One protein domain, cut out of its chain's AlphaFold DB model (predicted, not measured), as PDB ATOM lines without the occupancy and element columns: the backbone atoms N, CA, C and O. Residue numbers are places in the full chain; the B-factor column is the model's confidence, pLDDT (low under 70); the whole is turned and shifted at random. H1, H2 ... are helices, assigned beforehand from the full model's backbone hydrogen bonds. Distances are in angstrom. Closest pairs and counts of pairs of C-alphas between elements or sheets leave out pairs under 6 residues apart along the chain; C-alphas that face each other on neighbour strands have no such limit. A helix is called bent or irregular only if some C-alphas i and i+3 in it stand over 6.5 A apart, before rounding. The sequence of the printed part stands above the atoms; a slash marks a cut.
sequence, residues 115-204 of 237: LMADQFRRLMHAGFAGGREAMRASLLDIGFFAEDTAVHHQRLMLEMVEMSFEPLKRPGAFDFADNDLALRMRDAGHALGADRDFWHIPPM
ATOM      1  N   LEU A 115       6.736 -32.831 -18.795       91.75
ATOM      2  CA  LEU A 115       7.255 -33.444 -17.574       91.75
ATOM      3  C   LEU A 115       8.415 -32.634 -16.984       91.75
ATOM      4  O   LEU A 115       8.410 -32.345 -15.791       91.75
ATOM      5  N   MET A 116       9.387 -32.249 -17.813       89.69
ATOM      6  CA  MET A 116      10.529 -31.458 -17.361       89.69
ATOM      7  C   MET A 116      10.079 -30.082 -16.862       89.69
ATOM      8  O   MET A 116      10.486 -29.667 -15.781       89.69
ATOM      9  N   ALA A 117       9.189 -29.396 -17.585       90.75
ATOM     10  CA  ALA A 117       8.638 -28.119 -17.132       90.75
ATOM     11  C   ALA A 117       7.955 -28.242 -15.753       90.75
ATOM     12  O   ALA A 117       8.206 -27.421 -14.870       90.75
ATOM     13  N   ASP A 118       7.167 -29.297 -15.532       92.38
ATOM     14  CA  ASP A 118       6.518 -29.566 -14.244       92.38
ATOM     15  C   ASP A 118       7.512 -29.909 -13.131       92.38
ATOM     16  O   ASP A 118       7.350 -29.451 -11.999       92.38
ATOM     17  N   GLN A 119       8.568 -30.668 -13.427       92.94
ATOM     18  CA  GLN A 119       9.650 -30.931 -12.476       92.94
ATOM     19  C   GLN A 119      10.344 -29.631 -12.043       92.94
ATOM     20  O   GLN A 119      10.565 -29.417 -10.851       92.94
ATOM     21  N   PHE A 120      10.619 -28.717 -12.981       91.56
ATOM     22  CA  PHE A 120      11.167 -27.402 -12.648       91.56
ATOM     23  C   PHE A 120      10.183 -26.553 -11.842       91.56
ATOM     24  O   PHE A 120      10.607 -25.910 -10.886       91.56
ATOM     25  N   ARG A 121       8.875 -26.579 -12.136       91.44
ATOM     26  CA  ARG A 121       7.868 -25.910 -11.288       91.44
ATOM     27  C   ARG A 121       7.916 -26.429  -9.852       91.44
ATOM     28  O   ARG A 121       7.962 -25.629  -8.920       91.44
ATOM     29  N   ARG A 122       7.969 -27.754  -9.661       92.00
ATOM     30  CA  ARG A 122       8.110 -28.370  -8.328       92.00
ATOM     31  C   ARG A 122       9.385 -27.916  -7.626       92.00
ATOM     32  O   ARG A 122       9.314 -27.535  -6.459       92.00
ATOM     33  N   LEU A 123      10.508 -27.862  -8.345       92.94
ATOM     34  CA  LEU A 123      11.764 -27.337  -7.812       92.94
ATOM     35  C   LEU A 123      11.625 -25.873  -7.366       92.94
ATOM     36  O   LEU A 123      12.073 -25.533  -6.273       92.94
ATOM     37  N   MET A 124      10.969 -25.021  -8.163       90.81
ATOM     38  CA  MET A 124      10.729 -23.619  -7.800       90.81
ATOM     39  C   MET A 124       9.882 -23.504  -6.529       90.81
ATOM     40  O   MET A 124      10.264 -22.800  -5.595       90.81
ATOM     41  N   HIS A 125       8.769 -24.240  -6.449       89.12
ATOM     42  CA  HIS A 125       7.919 -24.265  -5.258       89.12
ATOM     43  C   HIS A 125       8.667 -24.767  -4.016       89.12
ATOM     44  O   HIS A 125       8.578 -24.139  -2.960       89.12
ATOM     45  N   ALA A 126       9.446 -25.846  -4.141       90.88
ATOM     46  CA  ALA A 126      10.265 -26.375  -3.052       90.88
ATOM     47  C   ALA A 126      11.324 -25.361  -2.589       90.88
ATOM     48  O   ALA A 126      11.519 -25.168  -1.385       90.88
ATOM     49  N   GLY A 127      11.952 -24.663  -3.540       88.06
ATOM     50  CA  GLY A 127      12.898 -23.586  -3.274       88.06
ATOM     51  C   GLY A 127      12.302 -22.465  -2.438       88.06
ATOM     52  O   GLY A 127      12.945 -22.018  -1.488       88.06
ATOM     53  N   PHE A 128      11.059 -22.067  -2.715       83.88
ATOM     54  CA  PHE A 128      10.367 -21.034  -1.942       83.88
ATOM     55  C   PHE A 128       9.853 -21.493  -0.589       83.88
ATOM     56  O   PHE A 128       9.969 -20.745   0.376       83.88
ATOM     57  N   ALA A 129       9.321 -22.711  -0.505       82.62
ATOM     58  CA  ALA A 129       8.808 -23.264   0.743       82.62
ATOM     59  C   ALA A 129       9.922 -23.619   1.749       82.62
ATOM     60  O   ALA A 129       9.628 -23.953   2.892       82.62
ATOM     61  N   GLY A 130      11.198 -23.570   1.338       67.94
ATOM     62  CA  GLY A 130      12.340 -23.889   2.201       67.94
ATOM     63  C   GLY A 130      12.472 -25.381   2.527       67.94
ATOM     64  O   GLY A 130      13.206 -25.751   3.440       67.94
ATOM     65  N   GLY A 131      11.774 -26.249   1.790       83.19
ATOM     66  CA  GLY A 131      11.781 -27.690   2.019       83.19
ATOM     67  C   GLY A 131      13.001 -28.348   1.387       83.19
ATOM     68  O   GLY A 131      12.935 -28.762   0.230       83.19
ATOM     69  N   ARG A 132      14.097 -28.485   2.142       89.88
ATOM     70  CA  ARG A 132      15.342 -29.123   1.669       89.88
ATOM     71  C   ARG A 132      15.110 -30.535   1.110       89.88
ATOM     72  O   ARG A 132      15.640 -30.864   0.054       89.88
ATOM     73  N   GLU A 133      14.249 -31.327   1.752       92.00
ATOM     74  CA  GLU A 133      13.853 -32.661   1.268       92.00
ATOM     75  C   GLU A 133      13.067 -32.607  -0.048       92.00
ATOM     76  O   GLU A 133      13.356 -33.352  -0.983       92.00
ATOM     77  N   ALA A 134      12.114 -31.678  -0.170       92.75
ATOM     78  CA  ALA A 134      11.346 -31.494  -1.401       92.75
ATOM     79  C   ALA A 134      12.232 -31.011  -2.563       92.75
ATOM     80  O   ALA A 134      12.045 -31.417  -3.714       92.75
ATOM     81  N   MET A 135      13.229 -30.174  -2.264       94.06
ATOM     82  CA  MET A 135      14.228 -29.744  -3.235       94.06
ATOM     83  C   MET A 135      15.097 -30.923  -3.666       94.06
ATOM     84  O   MET A 135      15.240 -31.150  -4.863       94.06
ATOM     85  N   ARG A 136      15.605 -31.721  -2.719       94.44
ATOM     86  CA  ARG A 136      16.371 -32.938  -3.014       94.44
ATOM     87  C   ARG A 136      15.585 -33.900  -3.909       94.44
ATOM     88  O   ARG A 136      16.122 -34.344  -4.919       94.44
ATOM     89  N   ALA A 137      14.322 -34.172  -3.580       93.88
ATOM     90  CA  ALA A 137      13.445 -35.011  -4.397       93.88
ATOM     91  C   ALA A 137      13.276 -34.450  -5.819       93.88
ATOM     92  O   ALA A 137      13.387 -35.185  -6.793       93.88
ATOM     93  N   SER A 138      13.106 -33.131  -5.953       94.50
ATOM     94  CA  SER A 138      13.006 -32.481  -7.267       94.50
ATOM     95  C   SER A 138      14.310 -32.575  -8.072       94.50
ATOM     96  O   SER A 138      14.272 -32.723  -9.290       94.50
ATOM     97  N   LEU A 139      15.474 -32.508  -7.420       93.00
ATOM     98  CA  LEU A 139      16.772 -32.650  -8.089       93.00
ATOM     99  C   LEU A 139      17.026 -34.081  -8.579       93.00
ATOM    100  O   LEU A 139      17.588 -34.240  -9.664       93.00
ATOM    101  N   LEU A 140      16.569 -35.093  -7.835       93.19
ATOM    102  CA  LEU A 140      16.555 -36.489  -8.287       93.19
ATOM    103  C   LEU A 140      15.640 -36.661  -9.507       93.19
ATOM    104  O   LEU A 140      16.084 -37.178 -10.528       93.19
ATOM    105  N   ASP A 141      14.409 -36.143  -9.439       93.06
ATOM    106  CA  ASP A 141      13.434 -36.188 -10.539       93.06
ATOM    107  C   ASP A 141      13.993 -35.589 -11.842       93.06
ATOM    108  O   ASP A 141      13.822 -36.159 -12.921       93.06
ATOM    109  N   ILE A 142      14.651 -34.427 -11.753       91.81
ATOM    110  CA  ILE A 142      15.240 -33.726 -12.909       91.81
ATOM    111  C   ILE A 142      16.520 -34.428 -13.402       91.81
ATOM    112  O   ILE A 142      16.965 -34.199 -14.528       91.81
ATOM    113  N   GLY A 143      17.134 -35.273 -12.572       90.44
ATOM    114  CA  GLY A 143      18.385 -35.956 -12.881       90.44
ATOM    115  C   GLY A 143      19.627 -35.086 -12.679       90.44
ATOM    116  O   GLY A 143      20.618 -35.268 -13.384       90.44
ATOM    117  N   PHE A 144      19.608 -34.140 -11.734       88.50
ATOM    118  CA  PHE A 144      20.827 -33.423 -11.325       88.50
ATOM    119  C   PHE A 144      21.862 -34.369 -10.704       88.50
ATOM    120  O   PHE A 144      23.055 -34.159 -10.895       88.50
ATOM    121  N   PHE A 145      21.399 -35.405 -10.009       89.88
ATOM    122  CA  PHE A 145      22.179 -36.526  -9.486       89.88
ATOM    123  C   PHE A 145      21.287 -37.770  -9.390       89.88
ATOM    124  O   PHE A 145      20.062 -37.656  -9.442       89.88
ATOM    125  N   ALA A 146      21.895 -38.948  -9.266       88.38
ATOM    126  CA  ALA A 146      21.202 -40.218  -9.043       88.38
ATOM    127  C   ALA A 146      21.138 -40.566  -7.543       88.38
ATOM    128  O   ALA A 146      21.864 -39.990  -6.731       88.38
ATOM    129  N   GLU A 147      20.278 -41.513  -7.154       88.50
ATOM    130  CA  GLU A 147      20.127 -41.913  -5.744       88.50
ATOM    131  C   GLU A 147      21.423 -42.452  -5.124       88.50
ATOM    132  O   GLU A 147      21.685 -42.207  -3.946       88.50
ATOM    133  N   ASP A 148      22.243 -43.130  -5.927       89.50
ATOM    134  CA  ASP A 148      23.532 -43.722  -5.559       89.50
ATOM    135  C   ASP A 148      24.710 -42.733  -5.625       89.50
ATOM    136  O   ASP A 148      25.832 -43.080  -5.253       89.50
ATOM    137  N   THR A 149      24.470 -41.487  -6.050       88.44
ATOM    138  CA  THR A 149      25.486 -40.427  -6.009       88.44
ATOM    139  C   THR A 149      25.949 -40.221  -4.568       88.44
ATOM    140  O   THR A 149      25.127 -40.177  -3.652       88.44
ATOM    141  N   ALA A 150      27.256 -40.063  -4.347       88.81
ATOM    142  CA  ALA A 150      27.807 -39.955  -3.000       88.81
ATOM    143  C   ALA A 150      27.139 -38.827  -2.190       88.81
ATOM    144  O   ALA A 150      26.869 -37.736  -2.701       88.81
ATOM    145  N   VAL A 151      26.877 -39.083  -0.904       89.81
ATOM    146  CA  VAL A 151      26.104 -38.176  -0.033       89.81
ATOM    147  C   VAL A 151      26.699 -36.766  -0.001       89.81
ATOM    148  O   VAL A 151      25.960 -35.779   0.019       89.81
ATOM    149  N   HIS A 152      28.030 -36.643  -0.031       87.94
ATOM    150  CA  HIS A 152      28.690 -35.339  -0.049       87.94
ATOM    151  C   HIS A 152      28.477 -34.591  -1.369       87.94
ATOM    152  O   HIS A 152      28.257 -33.383  -1.322       87.94
ATOM    153  N   HIS A 153      28.453 -35.273  -2.521       88.75
ATOM    154  CA  HIS A 153      28.121 -34.663  -3.816       88.75
ATOM    155  C   HIS A 153      26.666 -34.209  -3.877       88.75
ATOM    156  O   HIS A 153      26.405 -33.079  -4.288       88.75
ATOM    157  N   GLN A 154      25.721 -35.038  -3.412       90.44
ATOM    158  CA  GLN A 154      24.308 -34.643  -3.343       90.44
ATOM    159  C   GLN A 154      24.130 -33.391  -2.477       90.44
ATOM    160  O   GLN A 154      23.405 -32.468  -2.848       90.44
ATOM    161  N   ARG A 155      24.829 -33.333  -1.334       90.69
ATOM    162  CA  ARG A 155      24.813 -32.171  -0.441       90.69
ATOM    163  C   ARG A 155      25.362 -30.917  -1.126       90.69
ATOM    164  O   ARG A 155      24.697 -29.888  -1.060       90.69
ATOM    165  N   LEU A 156      26.512 -31.009  -1.798       89.44
ATOM    166  CA  LEU A 156      27.114 -29.882  -2.523       89.44
ATOM    167  C   LEU A 156      26.195 -29.361  -3.634       89.44
ATOM    168  O   LEU A 156      25.992 -28.156  -3.753       89.44
ATOM    169  N   MET A 157      25.581 -30.250  -4.417       90.38
ATOM    170  CA  MET A 157      24.620 -29.836  -5.443       90.38
ATOM    171  C   MET A 157      23.389 -29.158  -4.858       90.38
ATOM    172  O   MET A 157      22.910 -28.169  -5.409       90.38
ATOM    173  N   LEU A 158      22.875 -29.679  -3.748       92.38
ATOM    174  CA  LEU A 158      21.733 -29.091  -3.066       92.38
ATOM    175  C   LEU A 158      22.062 -27.690  -2.539       92.38
ATOM    176  O   LEU A 158      21.277 -26.772  -2.750       92.38
ATOM    177  N   GLU A 159      23.244 -27.501  -1.951       92.25
ATOM    178  CA  GLU A 159      23.750 -26.186  -1.531       92.25
ATOM    179  C   GLU A 159      23.891 -25.223  -2.718       92.25
ATOM    180  O   GLU A 159      23.475 -24.067  -2.633       92.25
ATOM    181  N   MET A 160      24.415 -25.691  -3.858       91.75
ATOM    182  CA  MET A 160      24.467 -24.892  -5.085       91.75
ATOM    183  C   MET A 160      23.069 -24.464  -5.529       91.75
ATOM    184  O   MET A 160      22.836 -23.289  -5.795       91.75
ATOM    185  N   VAL A 161      22.110 -25.384  -5.570       92.19
ATOM    186  CA  VAL A 161      20.740 -25.056  -5.974       92.19
ATOM    187  C   VAL A 161      20.114 -24.068  -4.992       92.19
ATOM    188  O   VAL A 161      19.567 -23.061  -5.433       92.19
ATOM    189  N   GLU A 162      20.258 -24.257  -3.684       92.38
ATOM    190  CA  GLU A 162      19.779 -23.301  -2.679       92.38
ATOM    191  C   GLU A 162      20.380 -21.904  -2.852       92.38
ATOM    192  O   GLU A 162      19.643 -20.917  -2.784       92.38
ATOM    193  N   MET A 163      21.682 -21.810  -3.137       92.12
ATOM    194  CA  MET A 163      22.330 -20.537  -3.461       92.12
ATOM    195  C   MET A 163      21.695 -19.882  -4.696       92.12
ATOM    196  O   MET A 163      21.498 -18.670  -4.704       92.12
ATOM    197  N   SER A 164      21.300 -20.655  -5.718       90.94
ATOM    198  CA  SER A 164      20.628 -20.106  -6.912       90.94
ATOM    199  C   SER A 164      19.250 -19.507  -6.610       90.94
ATOM    200  O   SER A 164      18.789 -18.637  -7.346       90.94
ATOM    201  N   PHE A 165      18.611 -19.931  -5.514       91.12
ATOM    202  CA  PHE A 165      17.332 -19.392  -5.049       91.12
ATOM    203  C   PHE A 165      17.469 -18.122  -4.207       91.12
ATOM    204  O   PHE A 165      16.467 -17.447  -3.971       91.12
ATOM    205  N   GLU A 166      18.670 -17.765  -3.755       89.56
ATOM    206  CA  GLU A 166      18.892 -16.572  -2.936       89.56
ATOM    207  C   GLU A 166      18.333 -15.285  -3.579       89.56
ATOM    208  O   GLU A 166      17.603 -14.566  -2.891       89.56
ATOM    209  N   PRO A 167      18.552 -15.004  -4.883       89.62
ATOM    210  CA  PRO A 167      17.991 -13.819  -5.534       89.62
ATOM    211  C   PRO A 167      16.457 -13.805  -5.573       89.62
ATOM    212  O   PRO A 167      15.850 -12.740  -5.571       89.62
ATOM    213  N   LEU A 168      15.831 -14.984  -5.601       87.81
ATOM    214  CA  LEU A 168      14.379 -15.157  -5.692       87.81
ATOM    215  C   LEU A 168      13.680 -15.041  -4.327       87.81
ATOM    216  O   LEU A 168      12.476 -14.804  -4.269       87.81
ATOM    217  N   LYS A 169      14.418 -15.239  -3.229       86.44
ATOM    218  CA  LYS A 169      13.905 -15.154  -1.849       86.44
ATOM    219  C   LYS A 169      13.989 -13.750  -1.257       86.44
ATOM    220  O   LYS A 169      13.372 -13.491  -0.225       86.44
ATOM    221  N   ARG A 170      14.775 -12.858  -1.862       82.75
ATOM    222  CA  ARG A 170      14.931 -11.484  -1.381       82.75
ATOM    223  C   ARG A 170      13.694 -10.653  -1.745       82.75
ATOM    224  O   ARG A 170      13.235 -10.738  -2.881       82.75
ATOM    225  N   PRO A 171      13.159  -9.841  -0.817       82.62
ATOM    226  CA  PRO A 171      12.129  -8.875  -1.164       82.62
ATOM    227  C   PRO A 171      12.725  -7.757  -2.031       82.62
ATOM    228  O   PRO A 171      13.781  -7.210  -1.709       82.62
ATOM    229  N   GLY A 172      12.020  -7.388  -3.102       90.50
ATOM    230  CA  GLY A 172      12.405  -6.297  -3.993       90.50
ATOM    231  C   GLY A 172      13.481  -6.669  -5.014       90.50
ATOM    232  O   GLY A 172      13.702  -7.832  -5.347       90.50
ATOM    233  N   ALA A 173      14.141  -5.648  -5.561       94.56
ATOM    234  CA  ALA A 173      15.075  -5.834  -6.662       94.56
ATOM    235  C   ALA A 173      16.409  -6.451  -6.210       94.56
ATOM    236  O   ALA A 173      17.088  -5.924  -5.328       94.56
ATOM    237  N   PHE A 174      16.825  -7.523  -6.882       95.94
ATOM    238  CA  PHE A 174      18.167  -8.083  -6.772       95.94
ATOM    239  C   PHE A 174      19.140  -7.289  -7.652       95.94
ATOM    240  O   PHE A 174      18.920  -7.173  -8.860       95.94
ATOM    241  N   ASP A 175      20.205  -6.743  -7.054       95.88
ATOM    242  CA  ASP A 175      21.282  -6.064  -7.783       95.88
ATOM    243  C   ASP A 175      22.293  -7.095  -8.299       95.88
ATOM    244  O   ASP A 175      23.043  -7.711  -7.538       95.88
ATOM    245  N   PHE A 176      22.319  -7.288  -9.618       95.44
ATOM    246  CA  PHE A 176      23.187  -8.275 -10.256       95.44
ATOM    247  C   PHE A 176      24.671  -7.888 -10.274       95.44
ATOM    248  O   PHE A 176      25.499  -8.750 -10.578       95.44
ATOM    249  N   ALA A 177      25.016  -6.629  -9.991       94.00
ATOM    250  CA  ALA A 177      26.398  -6.157  -9.934       94.00
ATOM    251  C   ALA A 177      26.961  -6.078  -8.511       94.00
ATOM    252  O   ALA A 177      28.181  -6.091  -8.364       94.00
ATOM    253  N   ASP A 178      26.102  -6.011  -7.494       93.31
ATOM    254  CA  ASP A 178      26.493  -5.917  -6.083       93.31
ATOM    255  C   ASP A 178      26.122  -7.193  -5.308       93.31
ATOM    256  O   ASP A 178      25.237  -7.219  -4.452       93.31
ATOM    257  N   ASN A 179      26.755  -8.306  -5.686       92.38
ATOM    258  CA  ASN A 179      26.619  -9.601  -5.019       92.38
ATOM    259  C   ASN A 179      27.823 -10.510  -5.322       92.38
ATOM    260  O   ASN A 179      28.568 -10.296  -6.278       92.38
ATOM    261  N   ASP A 180      27.969 -11.573  -4.537       93.00
ATOM    262  CA  ASP A 180      29.022 -12.583  -4.659       93.00
ATOM    263  C   ASP A 180      28.507 -13.939  -5.187       93.00
ATOM    264  O   ASP A 180      29.243 -14.927  -5.201       93.00
ATOM    265  N   LEU A 181      27.253 -14.014  -5.649       93.31
ATOM    266  CA  LEU A 181      26.603 -15.280  -6.001       93.31
ATOM    267  C   LEU A 181      27.327 -16.008  -7.137       93.31
ATOM    268  O   LEU A 181      27.554 -17.211  -7.053       93.31
ATOM    269  N   ALA A 182      27.734 -15.287  -8.186       90.69
ATOM    270  CA  ALA A 182      28.483 -15.884  -9.293       90.69
ATOM    271  C   ALA A 182      29.843 -16.444  -8.843       90.69
ATOM    272  O   ALA A 182      30.281 -17.478  -9.348       90.69
ATOM    273  N   LEU A 183      30.494 -15.782  -7.879       91.94
ATOM    274  CA  LEU A 183      31.761 -16.227  -7.306       91.94
ATOM    275  C   LEU A 183      31.560 -17.518  -6.503       91.94
ATOM    276  O   LEU A 183      32.224 -18.514  -6.780       91.94
ATOM    277  N   ARG A 184      30.574 -17.534  -5.598       94.12
ATOM    278  CA  ARG A 184      30.221 -18.719  -4.801       94.12
ATOM    279  C   ARG A 184      29.810 -19.907  -5.668       94.12
ATOM    280  O   ARG A 184      30.239 -21.027  -5.411       94.12
ATOM    281  N   MET A 185      29.033 -19.667  -6.725       91.75
ATOM    282  CA  MET A 185      28.646 -20.699  -7.694       91.75
ATOM    283  C   MET A 185      29.840 -21.302  -8.421       91.75
ATOM    284  O   MET A 185      29.918 -22.521  -8.574       91.75
ATOM    285  N   ARG A 186      30.777 -20.458  -8.866       90.25
ATOM    286  CA  ARG A 186      32.013 -20.909  -9.508       90.25
ATOM    287  C   ARG A 186      32.840 -21.755  -8.546       90.25
ATOM    288  O   ARG A 186      33.271 -22.837  -8.925       90.25
ATOM    289  N   ASP A 187      33.044 -21.275  -7.324       91.62
ATOM    290  CA  ASP A 187      33.891 -21.947  -6.339       91.62
ATOM    291  C   ASP A 187      33.285 -23.295  -5.910       91.62
ATOM    292  O   ASP A 187      33.996 -24.297  -5.851       91.62
ATOM    293  N   ALA A 188      31.961 -23.364  -5.733       89.38
ATOM    294  CA  ALA A 188      31.250 -24.619  -5.490       89.38
ATOM    295  C   ALA A 188      31.330 -25.583  -6.688       89.38
ATOM    296  O   ALA A 188      31.591 -26.772  -6.510       89.38
ATOM    297  N   GLY A 189      31.180 -25.075  -7.917       87.56
ATOM    298  CA  GLY A 189      31.346 -25.874  -9.134       87.56
ATOM    299  C   GLY A 189      32.770 -26.411  -9.307       87.56
ATOM    300  O   GLY A 189      32.954 -27.555  -9.718       87.56
ATOM    301  N   HIS A 190      33.785 -25.621  -8.944       86.94
ATOM    302  CA  HIS A 190      35.182 -26.057  -8.922       86.94
ATOM    303  C   HIS A 190      35.417 -27.142  -7.868       86.94
ATOM    304  O   HIS A 190      36.091 -28.125  -8.163       86.94
ATOM    305  N   ALA A 191      34.851 -26.994  -6.667       85.25
ATOM    306  CA  ALA A 191      34.940 -28.007  -5.618       85.25
ATOM    307  C   ALA A 191      34.294 -29.333  -6.050       85.25
ATOM    308  O   ALA A 191      34.873 -30.392  -5.827       85.25
ATOM    309  N   LEU A 192      33.143 -29.270  -6.731       83.56
ATOM    310  CA  LEU A 192      32.473 -30.446  -7.286       83.56
ATOM    311  C   LEU A 192      33.300 -31.111  -8.401       83.56
ATOM    312  O   LEU A 192      33.424 -32.327  -8.425       83.56
ATOM    313  N   GLY A 193      33.888 -30.322  -9.308       80.81
ATOM    314  CA  GLY A 193      34.679 -30.838 -10.433       80.81
ATOM    315  C   GLY A 193      36.092 -31.312 -10.073       80.81
ATOM    316  O   GLY A 193      36.685 -32.082 -10.825       80.81
ATOM    317  N   ALA A 194      36.653 -30.857  -8.949       81.00
ATOM    318  CA  ALA A 194      37.943 -31.328  -8.440       81.00
ATOM    319  C   ALA A 194      37.857 -32.744  -7.845       81.00
ATOM    320  O   ALA A 194      38.873 -33.436  -7.743       81.00
ATOM    321  N   ASP A 195      36.654 -33.172  -7.465       78.06
ATOM    322  CA  ASP A 195      36.401 -34.509  -6.961       78.06
ATOM    323  C   ASP A 195      36.259 -35.497  -8.130       78.06
ATOM    324  O   ASP A 195      35.277 -35.501  -8.873       78.06
ATOM    325  N   ARG A 196      37.288 -36.334  -8.308       64.06
ATOM    326  CA  ARG A 196      37.413 -37.272  -9.437       64.06
ATOM    327  C   ARG A 196      36.357 -38.377  -9.433       64.06
ATOM    328  O   ARG A 196      36.236 -39.062 -10.446       64.06
ATOM    329  N   ASP A 197      35.622 -38.548  -8.336       68.88
ATOM    330  CA  ASP A 197      34.570 -39.557  -8.208       68.88
ATOM    331  C   ASP A 197      33.198 -39.031  -8.655       68.88
ATOM    332  O   ASP A 197      32.229 -39.789  -8.738       68.88
ATOM    333  N   PHE A 198      33.098 -37.745  -9.002       69.56
ATOM    334  CA  PHE A 198      31.876 -37.170  -9.537       69.56
ATOM    335  C   PHE A 198      31.732 -37.452 -11.049       69.56
ATOM    336  O   PHE A 198      32.220 -36.703 -11.895       69.56
ATOM    337  N   TRP A 199      31.039 -38.544 -11.398       61.53
ATOM    338  CA  TRP A 199      30.819 -38.988 -12.791       61.53
ATOM    339  C   TRP A 199      29.394 -38.769 -13.319       61.53
ATOM    340  O   TRP A 199      29.059 -39.231 -14.413       61.53
ATOM    341  N   HIS A 200      28.538 -38.066 -12.574       72.25
ATOM    342  CA  HIS A 200      27.160 -37.846 -13.007       72.25
ATOM    343  C   HIS A 200      27.066 -36.655 -13.959       72.25
ATOM    344  O   HIS A 200      27.265 -35.505 -13.571       72.25
ATOM    345  N   ILE A 201      26.735 -36.929 -15.220       71.69
ATOM    346  CA  ILE A 201      26.469 -35.895 -16.219       71.69
ATOM    347  C   ILE A 201      24.956 -35.638 -16.221       71.69
ATOM    348  O   ILE A 201      24.201 -36.545 -16.583       71.69
ATOM    349  N   PRO A 202      24.490 -34.429 -15.851       76.88
ATOM    350  CA  PRO A 202      23.076 -34.091 -15.929       76.88
ATOM    351  C   PRO A 202      22.528 -34.278 -17.352       76.88
ATOM    352  O   PRO A 202      23.281 -34.148 -18.323       76.88
ATOM    353  N   PRO A 203      21.212 -34.508 -17.513       83.62
ATOM    354  CA  PRO A 203      20.583 -34.561 -18.823       83.62
ATOM    355  C   PRO A 203      20.961 -33.355 -19.683       83.62
ATOM    356  O   PRO A 203      21.059 -32.227 -19.192       83.62
ATOM    357  N   MET A 204      21.131 -33.576 -20.991       84.88
ATOM    358  CA  MET A 204      21.542 -32.515 -21.917       84.88
ATOM    359  C   MET A 204      20.643 -31.282 -21.807       84.88
ATOM    360  O   MET A 204      21.138 -30.160 -21.779       84.88
TER     361      MET A 204
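This is residues 115 to 204 of the 237 residues of the protein "ABC-1" of Pararhodospirillum photometricum DSM 122 (UniProt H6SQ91). Two helical hairpins are crossed: H1 and H2, side by side, lie across one side of H3, and H4 folds back along the other side of H3. H3 is in the middle, and the loop of residues 170 to 180 joins it to H4. The 90 printed residues hold four named helices, in the order H1, H2, H3, H4, and no named strand; the class is all helix. The whole is compact, with a radius of gyration of the C-alphas of 13.7 A, and spans 39 by 30 by 23 A.

H1, residues 115 to 129, and H2, residues 132 to 142, touch as a hairpin at a shallow tilt of 13 degrees, opposite ways; their closest C-alphas, of Ala 126 and Met 135, are 5.2 A apart. H3, residues 151 to 169, is the hub, touching three helices. H1 touches it with residues 127 to 128 alone, about perpendicular at 75 degrees; the closest C-alphas, of Gly 127 and Phe 165, are 6.4 A apart. H3 touches H2 with residue 158 alone, about perpendicular at 77 degrees; the C-alphas of Arg 136 and Leu 158 are closest, at 6.6 A. H4, residues 181 to 194, makes a hairpin with H3 at a shallow tilt of 12 degrees, opposite ways; their closest C-alphas, of Met 160 and Met 185, are 6.5 A apart. H4 is apart from H1 and H2. Every O i to N i+4 pair is within hydrogen-bond range in H1, H2 and H4, and 13 of 15 are in H3.

H1 is 21.0 A long from C-alpha 115 at (7.255, -33.444, -17.574), H2 15.3 A, H3 26.1 A and H4 19.8 A, ending at C-alpha 194 at (37.943, -31.328, -8.440). H3 is irregular, but only just: C-alphas 164 and 167 are 7.0 A apart.

The two C-alphas farthest apart, of Gly 172 and Asp 197, are 40.2 A apart. The printed part has no cut; the link from H3 to H4 is long. Residue 130 and residues 196 to 199 have a pLDDT under 70.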